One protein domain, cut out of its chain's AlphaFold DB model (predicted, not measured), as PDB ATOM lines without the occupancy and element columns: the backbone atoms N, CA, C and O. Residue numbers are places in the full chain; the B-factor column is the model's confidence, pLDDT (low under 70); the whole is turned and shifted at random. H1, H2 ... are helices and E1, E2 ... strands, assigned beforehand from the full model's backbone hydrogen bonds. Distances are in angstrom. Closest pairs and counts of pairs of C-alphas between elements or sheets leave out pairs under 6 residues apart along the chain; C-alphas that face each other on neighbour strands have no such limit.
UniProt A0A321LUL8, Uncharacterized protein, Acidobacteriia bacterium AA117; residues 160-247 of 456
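Overview. This is residues 160 to 247 of the 456 residues of an uncharacterized protein of Acidobacteriia bacterium AA117 (UniProt A0A321LUL8). A small three-stranded sheet has one long helix, H3, packed slantwise over one face, with H2 standing up from the same face and crossing H3 steeply; the other face bears no named helix. Short H1 sits off the sheet, beyond the end of E1. The 88 printed residues hold, in order, E1 H1 H2 E2 H3 E3, a mixed class; the antiparallel sheet runs E2 E1 E3. The whole is compact, with a radius of gyration of the C-alphas of 12.8 A, but elongated, spanning 40 by 25 by 20 A.

Along the chain. E1, residues 160 to 166, begins at C-alpha (51.970, -25.222, -26.026) and is 20.3 A long. H1 is residues 168 to 173, H2 180 to 192 (18.3 A), E2 196 to 201 (16.6 A) and H3 207 to 229 (32.9 A). E3, residues 240 to 247, is 23.6 A long and ends at C-alpha (53.074, -27.036, -19.805).

Arrangement. In the sheet, N 163 and O 243 of E1 and E3 are 2.8 A apart, and N 162 and O 199 of E1 and E2 are 2.8 A apart. H2 and H3 on one face make two layers, helices over a sheet. H3, at a height of 6.8 A, is over E1 and E3; the closest C-alphas of H3 and E3, Ala 217 and Ala 245, are 4.6 A apart. E2, H3 and E3 form a split strand-helix-strand unit, two strands running the same way with E1 between them, and its crossover is left-handed. H2, over E2 and E1, touches residues 218 to 226 of H3 at a steep tilt of 66 degrees, opposite ways; their closest C-alphas, Arg 184 and Ala 222, are 4.7 A apart. H1 only just touches H3, with 3 pairs of C-alphas within 8 A, the closest Leu 171 and Leu 229 at 6.5 A, made by residues 225 to 229 of H3 alone. In H1, H2 and H3 every O i to N i+4 pair is within hydrogen-bond range.

Size, cuts and confidence. The farthest C-alphas, Ser 177 and Glu 204, are 40.7 A apart. The printed part has no cut and no long link; residues 203 to 208 stand free. Residue 203 and residues 232 to 238 have pLDDT under 70.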
ATOM      1  N   THR A 160      53.136 -26.113 -25.979       93.94
ATOM      2  CA  THR A 160      51.970 -25.222 -26.026       93.94
ATOM      3  C   THR A 160      50.942 -25.802 -26.984       93.94
ATOM      4  O   THR A 160      51.273 -26.132 -28.122       93.94
ATOM      5  N   ALA A 161      49.702 -25.927 -26.527       96.25
ATOM      6  CA  ALA A 161      48.565 -26.317 -27.347       96.25
ATOM      7  C   ALA A 161      47.542 -25.182 -27.353       96.25
ATOM      8  O   ALA A 161      47.134 -24.716 -26.290       96.25
ATOM      9  N   THR A 162      47.129 -24.764 -28.544       96.25
ATOM     10  CA  THR A 162      46.136 -23.712 -28.759       96.25
ATOM     11  C   THR A 162      44.971 -24.287 -29.544       96.25
ATOM     12  O   THR A 162      45.169 -24.906 -30.590       96.25
ATOM     13  N   ILE A 163      43.763 -24.094 -29.027       96.81
ATOM     14  CA  ILE A 163      42.509 -24.409 -29.701       96.81
ATOM     15  C   ILE A 163      41.860 -23.091 -30.082       96.81
ATOM     16  O   ILE A 163      41.605 -22.260 -29.212       96.81
ATOM     17  N   SER A 164      41.585 -22.911 -31.369       95.44
ATOM     18  CA  SER A 164      40.960 -21.690 -31.867       95.44
ATOM     19  C   SER A 164      39.987 -21.963 -33.005       95.44
ATOM     20  O   SER A 164      40.247 -22.825 -33.849       95.44
ATOM     21  N   GLY A 165      38.899 -21.201 -33.074       93.56
ATOM     22  CA  GLY A 165      37.947 -21.270 -34.179       93.56
ATOM     23  C   GLY A 165      36.586 -20.675 -33.842       93.56
ATOM     24  O   GLY A 165      36.370 -20.164 -32.745       93.56
ATOM     25  N   ASP A 166      35.677 -20.761 -34.808       91.62
ATOM     26  CA  ASP A 166      34.302 -20.289 -34.670       91.62
ATOM     27  C   ASP A 166      33.432 -21.381 -34.039       91.62
ATOM     28  O   ASP A 166      33.361 -22.500 -34.553       91.62
ATOM     29  N   VAL A 167      32.775 -21.047 -32.931       92.38
ATOM     30  CA  VAL A 167      31.954 -21.957 -32.123       92.38
ATOM     31  C   VAL A 167      30.465 -21.605 -32.148       92.38
ATOM     32  O   VAL A 167      29.706 -22.119 -31.331       92.38
ATOM     33  N   ARG A 168      29.991 -20.765 -33.082       89.44
ATOM     34  CA  ARG A 168      28.553 -20.413 -33.175       89.44
ATOM     35  C   ARG A 168      27.642 -21.630 -33.252       89.44
ATOM     36  O   ARG A 168      26.686 -21.733 -32.491       89.44
ATOM     37  N   ASN A 169      27.978 -22.574 -34.128       86.75
ATOM     38  CA  ASN A 169      27.198 -23.801 -34.295       86.75
ATOM     39  C   ASN A 169      27.213 -24.668 -33.026       86.75
ATOM     40  O   ASN A 169      26.255 -25.386 -32.766       86.75
ATOM     41  N   ASP A 170      28.294 -24.617 -32.246       90.00
ATOM     42  CA  ASP A 170      28.426 -25.356 -30.988       90.00
ATOM     43  C   ASP A 170      27.581 -24.732 -29.878       90.00
ATOM     44  O   ASP A 170      26.916 -25.448 -29.134       90.00
ATOM     45  N   LEU A 171      27.558 -23.398 -29.805       87.69
ATOM     46  CA  LEU A 171      26.723 -22.651 -28.865       87.69
ATOM     47  C   LEU A 171      25.225 -22.866 -29.127       87.69
ATOM     48  O   LEU A 171      24.455 -22.939 -28.179       87.69
ATOM     49  N   GLU A 172      24.811 -23.003 -30.392       87.25
ATOM     50  CA  GLU A 172      23.415 -23.304 -30.759       87.25
ATOM     51  C   GLU A 172      22.991 -24.745 -30.420       87.25
ATOM     52  O   GLU A 172      21.803 -25.011 -30.233       87.25
ATOM     53  N   GLN A 173      23.943 -25.682 -30.361       85.81
ATOM     54  CA  GLN A 173      23.684 -27.101 -30.085       85.81
ATOM     55  C   GLN A 173      23.681 -27.441 -28.590       85.81
ATOM     56  O   GLN A 173      23.125 -28.471 -28.204       85.81
ATOM     57  N   LEU A 174      24.306 -26.607 -27.759       88.25
ATOM     58  CA  LEU A 174      24.416 -26.817 -26.320       88.25
ATOM     59  C   LEU A 174      23.274 -26.135 -25.559       88.25
ATOM     60  O   LEU A 174      22.864 -25.019 -25.869       88.25
ATOM     61  N   ASP A 175      22.780 -26.798 -24.510       86.94
ATOM     62  CA  ASP A 175      21.829 -26.183 -23.582       86.94
ATOM     63  C   ASP A 175      22.556 -25.129 -22.718       86.94
ATOM     64  O   ASP A 175      23.680 -25.395 -22.275       86.94
ATOM     65  N   PRO A 176      21.949 -23.966 -22.409       82.62
ATOM     66  CA  PRO A 176      22.556 -22.946 -21.543       82.62
ATOM     67  C   PRO A 176      22.967 -23.438 -20.144       82.62
ATOM     68  O   PRO A 176      23.775 -22.794 -19.480       82.62
ATOM     69  N   SER A 177      22.411 -24.561 -19.679       84.25
ATOM     70  CA  SER A 177      22.741 -25.213 -18.405       84.25
ATOM     71  C   SER A 177      23.798 -26.322 -18.511       84.25
ATOM     72  O   SER A 177      24.066 -27.001 -17.519       84.25
ATOM     73  N   SER A 178      24.410 -26.503 -19.688       89.81
ATOM     74  CA  SER A 178      25.438 -27.525 -19.923       89.81
ATOM     75  C   SER A 178      26.634 -27.362 -18.979       89.81
ATOM     76  O   SER A 178      27.161 -26.264 -18.762       89.81
ATOM     77  N   ASP A 179      27.091 -28.481 -18.423       92.00
ATOM     78  CA  ASP A 179      28.287 -28.516 -17.590       92.00
ATOM     79  C   ASP A 179      29.580 -28.516 -18.432       92.00
ATOM     80  O   ASP A 179      29.569 -28.506 -19.668       92.00
ATOM     81  N   VAL A 180      30.724 -28.483 -17.745       91.94
ATOM     82  CA  VAL A 180      32.047 -28.453 -18.386       91.94
ATOM     83  C   VAL A 180      32.318 -29.733 -19.180       91.94
ATOM     84  O   VAL A 180      32.994 -29.668 -20.206       91.94
ATOM     85  N   ASP A 181      31.783 -30.880 -18.756       92.75
ATOM     86  CA  ASP A 181      32.001 -32.162 -19.431       92.75
ATOM     87  C   ASP A 181      31.222 -32.230 -20.753       92.75
ATOM     88  O   ASP A 181      31.778 -32.643 -21.774       92.75
ATOM     89  N   ALA A 182      29.985 -31.725 -20.776       93.56
ATOM     90  CA  ALA A 182      29.207 -31.546 -22.000       93.56
ATOM     91  C   ALA A 182      29.885 -30.559 -22.965       93.56
ATOM     92  O   ALA A 182      30.045 -30.857 -24.151       93.56
ATOM     93  N   CYS A 183      30.374 -29.421 -22.456       94.06
ATOM     94  CA  CYS A 183      31.139 -28.462 -23.259       94.06
ATOM     95  C   CYS A 183      32.415 -29.097 -23.831       94.06
ATOM     96  O   CYS A 183      32.761 -28.887 -24.992       94.06
ATOM     97  N   ARG A 184      33.113 -29.912 -23.036       96.06
ATOM     98  CA  ARG A 184      34.323 -30.615 -23.463       96.06
ATOM     99  C   ARG A 184      34.035 -31.634 -24.565       96.06
ATOM    100  O   ARG A 184      34.782 -31.668 -25.542       96.06
ATOM    101  N   ALA A 185      32.968 -32.424 -24.443       94.56
ATOM    102  CA  ALA A 185      32.548 -33.354 -25.493       94.56
ATOM    103  C   ALA A 185      32.244 -32.617 -26.810       94.56
ATOM    104  O   ALA A 185      32.637 -33.079 -27.883       94.56
ATOM    105  N   GLN A 186      31.629 -31.431 -26.730       95.00
ATOM    106  CA  GLN A 186      31.371 -30.597 -27.901       95.00
ATOM    107  C   GLN A 186      32.662 -30.071 -28.547       95.00
ATOM    108  O   GLN A 186      32.797 -30.137 -29.766       95.00
ATOM    109  N   ILE A 187      33.646 -29.623 -27.757       96.12
ATOM    110  CA  ILE A 187      34.971 -29.224 -28.269       96.12
ATOM    111  C   ILE A 187      35.655 -30.385 -29.003       96.12
ATOM    112  O   ILE A 187      36.250 -30.186 -30.062       96.12
ATOM    113  N   GLU A 188      35.576 -31.607 -28.475       95.75
ATOM    114  CA  GLU A 188      36.159 -32.780 -29.135       95.75
ATOM    115  C   GLU A 188      35.454 -33.127 -30.451       95.75
ATOM    116  O   GLU A 188      36.129 -33.432 -31.436       95.75
ATOM    117  N   SER A 189      34.125 -33.003 -30.491       95.00
ATOM    118  CA  SER A 189      33.334 -33.130 -31.718       95.00
ATOM    119  C   SER A 189      33.738 -32.074 -32.755       95.00
ATOM    120  O   SER A 189      34.106 -32.409 -33.880       95.00
ATOM    121  N   ALA A 190      33.801 -30.800 -32.357       94.38
ATOM    122  CA  ALA A 190      34.183 -29.695 -33.234       94.38
ATOM    123  C   ALA A 190      35.612 -29.826 -33.789       94.38
ATOM    124  O   ALA A 190      35.855 -29.474 -34.946       94.38
ATOM    125  N   LEU A 191      36.551 -30.356 -32.995       95.38
ATOM    126  CA  LEU A 191      37.903 -30.696 -33.452       95.38
ATOM    127  C   LEU A 191      37.889 -31.840 -34.476       95.38
ATOM    128  O   LEU A 191      38.581 -31.755 -35.488       95.38
ATOM    129  N   SER A 192      37.109 -32.897 -34.228       94.00
ATOM    130  CA  SER A 192      36.987 -34.044 -35.140       94.00
ATOM    131  C   SER A 192      36.349 -33.660 -36.477       94.00
ATOM    132  O   SER A 192      36.734 -34.189 -37.517       94.00
ATOM    133  N   ASP A 193      35.403 -32.721 -36.452       92.38
ATOM    134  CA  ASP A 193      34.731 -32.189 -37.639       92.38
ATOM    135  C   ASP A 193      35.580 -31.149 -38.398       92.38
ATOM    136  O   ASP A 193      35.202 -30.715 -39.487       92.38
ATOM    137  N   GLY A 194      36.703 -30.702 -37.824       91.44
ATOM    138  CA  GLY A 194      37.560 -29.654 -38.389       91.44
ATOM    139  C   GLY A 194      36.967 -28.241 -38.330       91.44
ATOM    140  O   GLY A 194      37.422 -27.359 -39.059       91.44
ATOM    141  N   ARG A 195      35.956 -28.012 -37.480       91.56
ATOM    142  CA  ARG A 195      35.301 -26.701 -37.293       91.56
ATOM    143  C   ARG A 195      36.158 -25.744 -36.470       91.56
ATOM    144  O   ARG A 195      36.203 -24.548 -36.751       91.56
ATOM    145  N   ILE A 196      36.886 -26.295 -35.505       94.88
ATOM    146  CA  ILE A 196      37.922 -25.597 -34.744       94.88
ATOM    147  C   ILE A 196      39.264 -26.297 -34.952       94.88
ATOM    148  O   ILE A 196      39.326 -27.479 -35.288       94.88
ATOM    149  N   GLN A 197      40.352 -25.554 -34.777       95.31
ATOM    150  CA  GLN A 197      41.703 -26.030 -35.050       95.31
ATOM    151  C   GLN A 197      42.472 -26.220 -33.748       95.31
ATOM    152  O   GLN A 197      42.381 -25.390 -32.847       95.31
ATOM    153  N   LEU A 198      43.261 -27.294 -33.675       96.00
ATOM    154  CA  LEU A 198      44.251 -27.524 -32.628       96.00
ATOM    155  C   LEU A 198      45.646 -27.336 -33.226       96.00
ATOM    156  O   LEU A 198      46.077 -28.120 -34.070       96.00
ATOM    157  N   ALA A 199      46.363 -26.325 -32.751       95.19
ATOM    158  CA  ALA A 199      47.772 -26.126 -33.042       95.19
ATOM    159  C   ALA A 199      48.599 -26.548 -31.826       95.19
ATOM    160  O   ALA A 199      48.385 -26.054 -30.721       95.19
ATOM    161  N   VAL A 200      49.558 -27.454 -32.019       93.56
ATOM    162  CA  VAL A 200      50.500 -27.870 -30.970       93.56
ATOM    163  C   VAL A 200      51.909 -27.484 -31.397       93.56
ATOM    164  O   VAL A 200      52.328 -27.792 -32.510       93.56
ATOM    165  N   SER A 201      52.637 -26.822 -30.506       90.75
ATOM    166  CA  SER A 201      54.027 -26.410 -30.700       90.75
ATOM    167  C   SER A 201      54.884 -26.834 -29.507       90.75
ATOM    168  O   SER A 201      54.413 -26.869 -28.370       90.75
ATOM    169  N   GLY A 202      56.139 -27.184 -29.771       81.56
ATOM    170  CA  GLY A 202      57.081 -27.697 -28.778       81.56
ATOM    171  C   GLY A 202      58.060 -28.656 -29.442       81.56
ATOM    172  O   GLY A 202      57.662 -29.733 -29.892       81.56
ATOM    173  N   ASP A 203      59.325 -28.254 -29.535       68.88
ATOM    174  CA  ASP A 203      60.368 -29.067 -30.159       68.88
ATOM    175  C   ASP A 203      60.835 -30.164 -29.195       68.88
ATOM    176  O   ASP A 203      61.192 -29.889 -28.050       68.88
ATOM    177  N   GLU A 204      60.840 -31.411 -29.679       73.44
ATOM    178  CA  GLU A 204      61.371 -32.582 -28.964       73.44
ATOM    179  C   GLU A 204      60.835 -32.763 -27.522       73.44
ATOM    180  O   GLU A 204      61.587 -33.069 -26.591       73.44
ATOM    181  N   VAL A 205      59.528 -32.560 -27.338       85.25
ATOM    182  CA  VAL A 205      58.795 -32.843 -26.088       85.25
ATOM    183  C   VAL A 205      58.377 -34.313 -26.000       85.25
ATOM    184  O   VAL A 205      58.144 -34.948 -27.034       85.25
ATOM    185  N   SER A 206      58.238 -34.856 -24.785       87.69
ATOM    186  CA  SER A 206      57.700 -36.205 -24.595       87.69
ATOM    187  C   SER A 206      56.241 -36.316 -25.071       87.69
ATOM    188  O   SER A 206      55.477 -35.345 -25.063       87.69
ATOM    189  N   GLU A 207      55.824 -37.524 -25.466       91.00
ATOM    190  CA  GLU A 207      54.419 -37.795 -25.818       91.00
ATOM    191  C   GLU A 207      53.473 -37.615 -24.615       91.00
ATOM    192  O   GLU A 207      52.322 -37.206 -24.792       91.00
ATOM    193  N   ASP A 208      53.954 -37.846 -23.386       92.44
ATOM    194  CA  ASP A 208      53.183 -37.588 -22.161       92.44
ATOM    195  C   ASP A 208      52.902 -36.092 -21.991       92.44
ATOM    196  O   ASP A 208      51.743 -35.685 -21.850       92.44
ATOM    197  N   LEU A 209      53.941 -35.251 -22.087       92.12
ATOM    198  CA  LEU A 209      53.792 -33.800 -22.003       92.12
ATOM    199  C   LEU A 209      52.873 -33.277 -23.107       92.12
ATOM    200  O   LEU A 209      51.990 -32.457 -22.836       92.12
ATOM    201  N   ARG A 210      53.027 -33.777 -24.339       93.75
ATOM    202  CA  ARG A 210      52.158 -33.420 -25.468       93.75
ATOM    203  C   ARG A 210      50.695 -33.750 -25.165       93.75
ATOM    204  O   ARG A 210      49.835 -32.874 -25.275       93.75
ATOM    205  N   THR A 211      50.420 -34.971 -24.714       95.00
ATOM    206  CA  THR A 211      49.065 -35.438 -24.380       95.00
ATOM    207  C   THR A 211      48.441 -34.599 -23.267       95.00
ATOM    208  O   THR A 211      47.320 -34.107 -23.409       95.00
ATOM    209  N   ARG A 212      49.181 -34.362 -22.180       95.94
ATOM    210  CA  ARG A 212      48.717 -33.555 -21.044       95.94
ATOM    211  C   ARG A 212      48.458 -32.099 -21.421       95.94
ATOM    212  O   ARG A 212      47.504 -31.507 -20.922       95.94
ATOM    213  N   THR A 213      49.277 -31.527 -22.301       96.00
ATOM    214  CA  THR A 213      49.109 -30.139 -22.761       96.00
ATOM    215  C   THR A 213      47.860 -30.000 -23.625       96.00
ATOM    216  O   THR A 213      47.084 -29.066 -23.434       96.00
ATOM    217  N   VAL A 214      47.615 -30.956 -24.529       96.38
ATOM    218  CA  VAL A 214      46.386 -30.993 -25.336       96.38
ATOM    219  C   VAL A 214      45.150 -31.174 -24.452       96.38
ATOM    220  O   VAL A 214      44.161 -30.469 -24.643       96.38
ATOM    221  N   ASP A 215      45.200 -32.063 -23.456       96.50
ATOM    222  CA  ASP A 215      44.100 -32.246 -22.496       96.50
ATOM    223  C   ASP A 215      43.797 -30.958 -21.715       96.50
ATOM    224  O   ASP A 215      42.639 -30.562 -21.574       96.50
ATOM    225  N   ALA A 216      44.844 -30.262 -21.263       96.25
ATOM    226  CA  ALA A 216      44.715 -28.978 -20.585       96.25
ATOM    227  C   ALA A 216      44.109 -27.901 -21.501       96.25
ATOM    228  O   ALA A 216      43.225 -27.167 -21.061       96.25
ATOM    229  N   ALA A 217      44.517 -27.838 -22.774       96.94
ATOM    230  CA  ALA A 217      43.946 -26.906 -23.749       96.94
ATOM    231  C   ALA A 217      42.463 -27.199 -24.014       96.94
ATOM    232  O   ALA A 217      41.649 -26.279 -23.998       96.94
ATOM    233  N   LYS A 218      42.078 -28.475 -24.165       97.12
ATOM    234  CA  LYS A 218      40.670 -28.889 -24.304       97.12
ATOM    235  C   LYS A 218      39.832 -28.500 -23.091       97.12
ATOM    236  O   LYS A 218      38.724 -27.996 -23.244       97.12
ATOM    237  N   ARG A 219      40.363 -28.700 -21.883       96.38
ATOM    238  CA  ARG A 219      39.692 -28.301 -20.638       96.38
ATOM    239  C   ARG A 219      39.519 -26.786 -20.555       96.38
ATOM    240  O   ARG A 219      38.454 -26.313 -20.175       96.38
ATOM    241  N   GLN A 220      40.539 -26.029 -20.951       95.44
ATOM    242  CA  GLN A 220      40.464 -24.572 -21.005       95.44
ATOM    243  C   GLN A 220      39.444 -24.096 -22.047       95.44
ATOM    244  O   GLN A 220      38.647 -23.210 -21.747       95.44
ATOM    245  N   ALA A 221      39.415 -24.713 -23.230       95.31
ATOM    246  CA  ALA A 221      38.422 -24.436 -24.265       95.31
ATOM    247  C   ALA A 221      36.994 -24.719 -23.775       95.31
ATOM    248  O   ALA A 221      36.115 -23.883 -23.955       95.31
ATOM    249  N   ALA A 222      36.772 -25.837 -23.076       95.25
ATOM    250  CA  ALA A 222      35.475 -26.158 -22.479       95.25
ATOM    251  C   ALA A 222      35.026 -25.098 -21.456       95.25
ATOM    252  O   ALA A 222      33.881 -24.653 -21.490       95.25
ATOM    253  N   ASN A 223      35.940 -24.628 -20.600       92.94
ATOM    254  CA  ASN A 223      35.659 -23.549 -19.648       92.94
ATOM    255  C   ASN A 223      35.345 -22.212 -20.342       92.94
ATOM    256  O   ASN A 223      34.524 -21.436 -19.857       92.94
ATOM    257  N   VAL A 224      36.014 -21.902 -21.458       91.88
ATOM    258  CA  VAL A 224      35.719 -20.706 -22.269       91.88
ATOM    259  C   VAL A 224      34.332 -20.828 -22.904       91.88
ATOM    260  O   VAL A 224      33.528 -19.912 -22.755       91.88
ATOM    261  N   LEU A 225      34.023 -21.971 -23.522       91.75
ATOM    262  CA  LEU A 225      32.728 -22.239 -24.150       91.75
ATOM    263  C   LEU A 225      31.571 -22.143 -23.142       91.75
ATOM    264  O   LEU A 225      30.556 -21.513 -23.421       91.75
ATOM    265  N   GLN A 226      31.749 -22.680 -21.931       91.25
ATOM    266  CA  GLN A 226      30.747 -22.572 -20.871       91.25
ATOM    267  C   GLN A 226      30.510 -21.116 -20.437       91.25
ATOM    268  O   GLN A 226      29.369 -20.700 -20.232       91.25
ATOM    269  N   ARG A 227      31.574 -20.308 -20.320       88.56
ATOM    270  CA  ARG A 227      31.440 -18.877 -19.993       88.56
ATOM    271  C   ARG A 227      30.714 -18.097 -21.088       88.56
ATOM    272  O   ARG A 227      29.923 -17.210 -20.753       88.56
ATOM    273  N   MET A 228      30.946 -18.450 -22.357       88.94
ATOM    274  CA  MET A 228      30.221 -17.900 -23.509       88.94
ATOM    275  C   MET A 228      28.729 -18.251 -23.448       88.94
ATOM    276  O   MET A 228      27.903 -17.350 -23.573       88.94
ATOM    277  N   LEU A 229      28.377 -19.512 -23.160       87.81
ATOM    278  CA  LEU A 229      26.982 -19.952 -22.980       87.81
ATOM    279  C   LEU A 229      26.268 -19.195 -21.856       87.81
ATOM    280  O   LEU A 229      25.122 -18.779 -22.010       87.81
ATOM    281  N   ALA A 230      26.955 -18.985 -20.732       84.06
ATOM    282  CA  ALA A 230      26.401 -18.262 -19.593       84.06
ATOM    283  C   ALA A 230      26.317 -16.738 -19.815       84.06
ATOM    284  O   ALA A 230      25.749 -16.035 -18.978       84.06
ATOM    285  N   GLY A 231      26.907 -16.203 -20.894       79.69
ATOM    286  CA  GLY A 231      26.967 -14.761 -21.160       79.69
ATOM    287  C   GLY A 231      27.713 -13.970 -20.078       79.69
ATOM    288  O   GLY A 231      27.409 -12.805 -19.833       79.69
ATOM    289  N   THR A 232      28.656 -14.613 -19.383       68.19
ATOM    290  CA  THR A 232      29.262 -14.080 -18.146       68.19
ATOM    291  C   THR A 232      30.486 -13.196 -18.373       68.19
ATOM    292  O   THR A 232      30.962 -12.571 -17.427       68.19
ATOM    293  N   ASP A 233      30.988 -13.109 -19.607       67.31
ATOM    294  CA  ASP A 233      32.230 -12.406 -19.924       67.31
ATOM    295  C   ASP A 233      32.047 -11.503 -21.153       67.31
ATOM    296  O   ASP A 233      32.067 -11.957 -22.296       67.31
ATOM    297  N   ALA A 234      31.846 -10.206 -20.906       60.94
ATOM    298  CA  ALA A 234      31.593  -9.200 -21.943       60.94
ATOM    299  C   ALA A 234      32.806  -8.931 -22.858       60.94
ATOM    300  O   ALA A 234      32.676  -8.192 -23.833       60.94
ATOM    301  N   ALA A 235      33.980  -9.486 -22.531       61.38
ATOM    302  CA  ALA A 235      35.205  -9.357 -23.319       61.38
ATOM    303  C   ALA A 235      35.392 -10.482 -24.354       61.38
ATOM    304  O   ALA A 235      36.285 -10.379 -25.196       61.38
ATOM    305  N   LEU A 236      34.586 -11.548 -24.301       65.12
ATOM    306  CA  LEU A 236      34.641 -12.630 -25.282       65.12
ATOM    307  C   LEU A 236      33.861 -12.229 -26.540       65.12
ATOM    308  O   LEU A 236      32.717 -11.784 -26.455       65.12
ATOM    309  N   ASP A 237      34.471 -12.409 -27.714       68.38
ATOM    310  CA  ASP A 237      33.723 -12.389 -28.971       68.38
ATOM    311  C   ASP A 237      32.686 -13.521 -28.913       68.38
ATOM    312  O   ASP A 237      33.020 -14.658 -28.577       68.38
ATOM    313  N   ALA A 238      31.424 -13.208 -29.213       68.94
ATOM    314  CA  ALA A 238      30.283 -14.102 -29.020       68.94
ATOM    315  C   ALA A 238      30.376 -15.413 -29.827       68.94
ATOM    316  O   ALA A 238      29.573 -16.319 -29.622       68.94
ATOM    317  N   ALA A 239      31.325 -15.499 -30.759       80.06
ATOM    318  CA  ALA A 239      31.485 -16.606 -31.689       80.06
ATOM    319  C   ALA A 239      32.894 -17.208 -31.729       80.06
ATOM    320  O   ALA A 239      33.043 -18.320 -32.227       80.06
ATOM    321  N   GLN A 240      33.924 -16.500 -31.262       88.94
ATOM    322  CA  GLN A 240      35.310 -16.899 -31.501       88.94
ATOM    323  C   GLN A 240      35.940 -17.467 -30.234       88.94
ATOM    324  O   GLN A 240      36.188 -16.751 -29.264       88.94
ATOM    325  N   LEU A 241      36.252 -18.760 -30.269       91.06
ATOM    326  CA  LEU A 241      36.987 -19.436 -29.214       91.06
ATOM    327  C   LEU A 241      38.489 -19.314 -29.461       91.06
ATOM    328  O   LEU A 241      38.969 -19.590 -30.560       91.06
ATOM    329  N   ASP A 242      39.219 -18.934 -28.417       91.94
ATOM    330  CA  ASP A 242      40.677 -19.002 -28.344       91.94
ATOM    331  C   ASP A 242      41.070 -19.457 -26.933       91.94
ATOM    332  O   ASP A 242      40.737 -18.820 -25.928       91.94
ATOM    333  N   ALA A 243      41.713 -20.616 -26.849       93.38
ATOM    334  CA  ALA A 243      42.142 -21.214 -25.599       93.38
ATOM    335  C   ALA A 243      43.512 -21.865 -25.768       93.38
ATOM    336  O   ALA A 243      43.680 -22.808 -26.539       93.38
ATOM    337  N   SER A 244      44.483 -21.411 -24.981       94.12
ATOM    338  CA  SER A 244      45.831 -21.974 -24.960       94.12
ATOM    339  C   SER A 244      46.163 -22.599 -23.610       94.12
ATOM    340  O   SER A 244      45.856 -22.022 -22.565       94.12
ATOM    341  N   ALA A 245      46.871 -23.724 -23.626       94.75
ATOM    342  CA  ALA A 245      47.553 -24.273 -22.463       94.75
ATOM    343  C   ALA A 245      49.041 -24.452 -22.765       94.75
ATOM    344  O   ALA A 245      49.421 -24.885 -23.854       94.75
ATOM    345  N   ARG A 246      49.879 -24.140 -21.776       93.25
ATOM    346  CA  ARG A 246      51.332 -24.302 -21.831       93.25
ATOM    347  C   ARG A 246      51.779 -25.102 -20.617       93.25
ATOM    348  O   ARG A 246      51.490 -24.702 -19.493       93.25
ATOM    349  N   LEU A 247      52.467 -26.213 -20.850       91.75
ATOM    350  CA  LEU A 247      53.074 -27.036 -19.805       91.75
ATOM    351  C   LEU A 247      54.561 -27.239 -20.101       91.75
ATOM    352  O   LEU A 247      55.006 -27.109 -21.245       91.75
TER     353      LEU A 247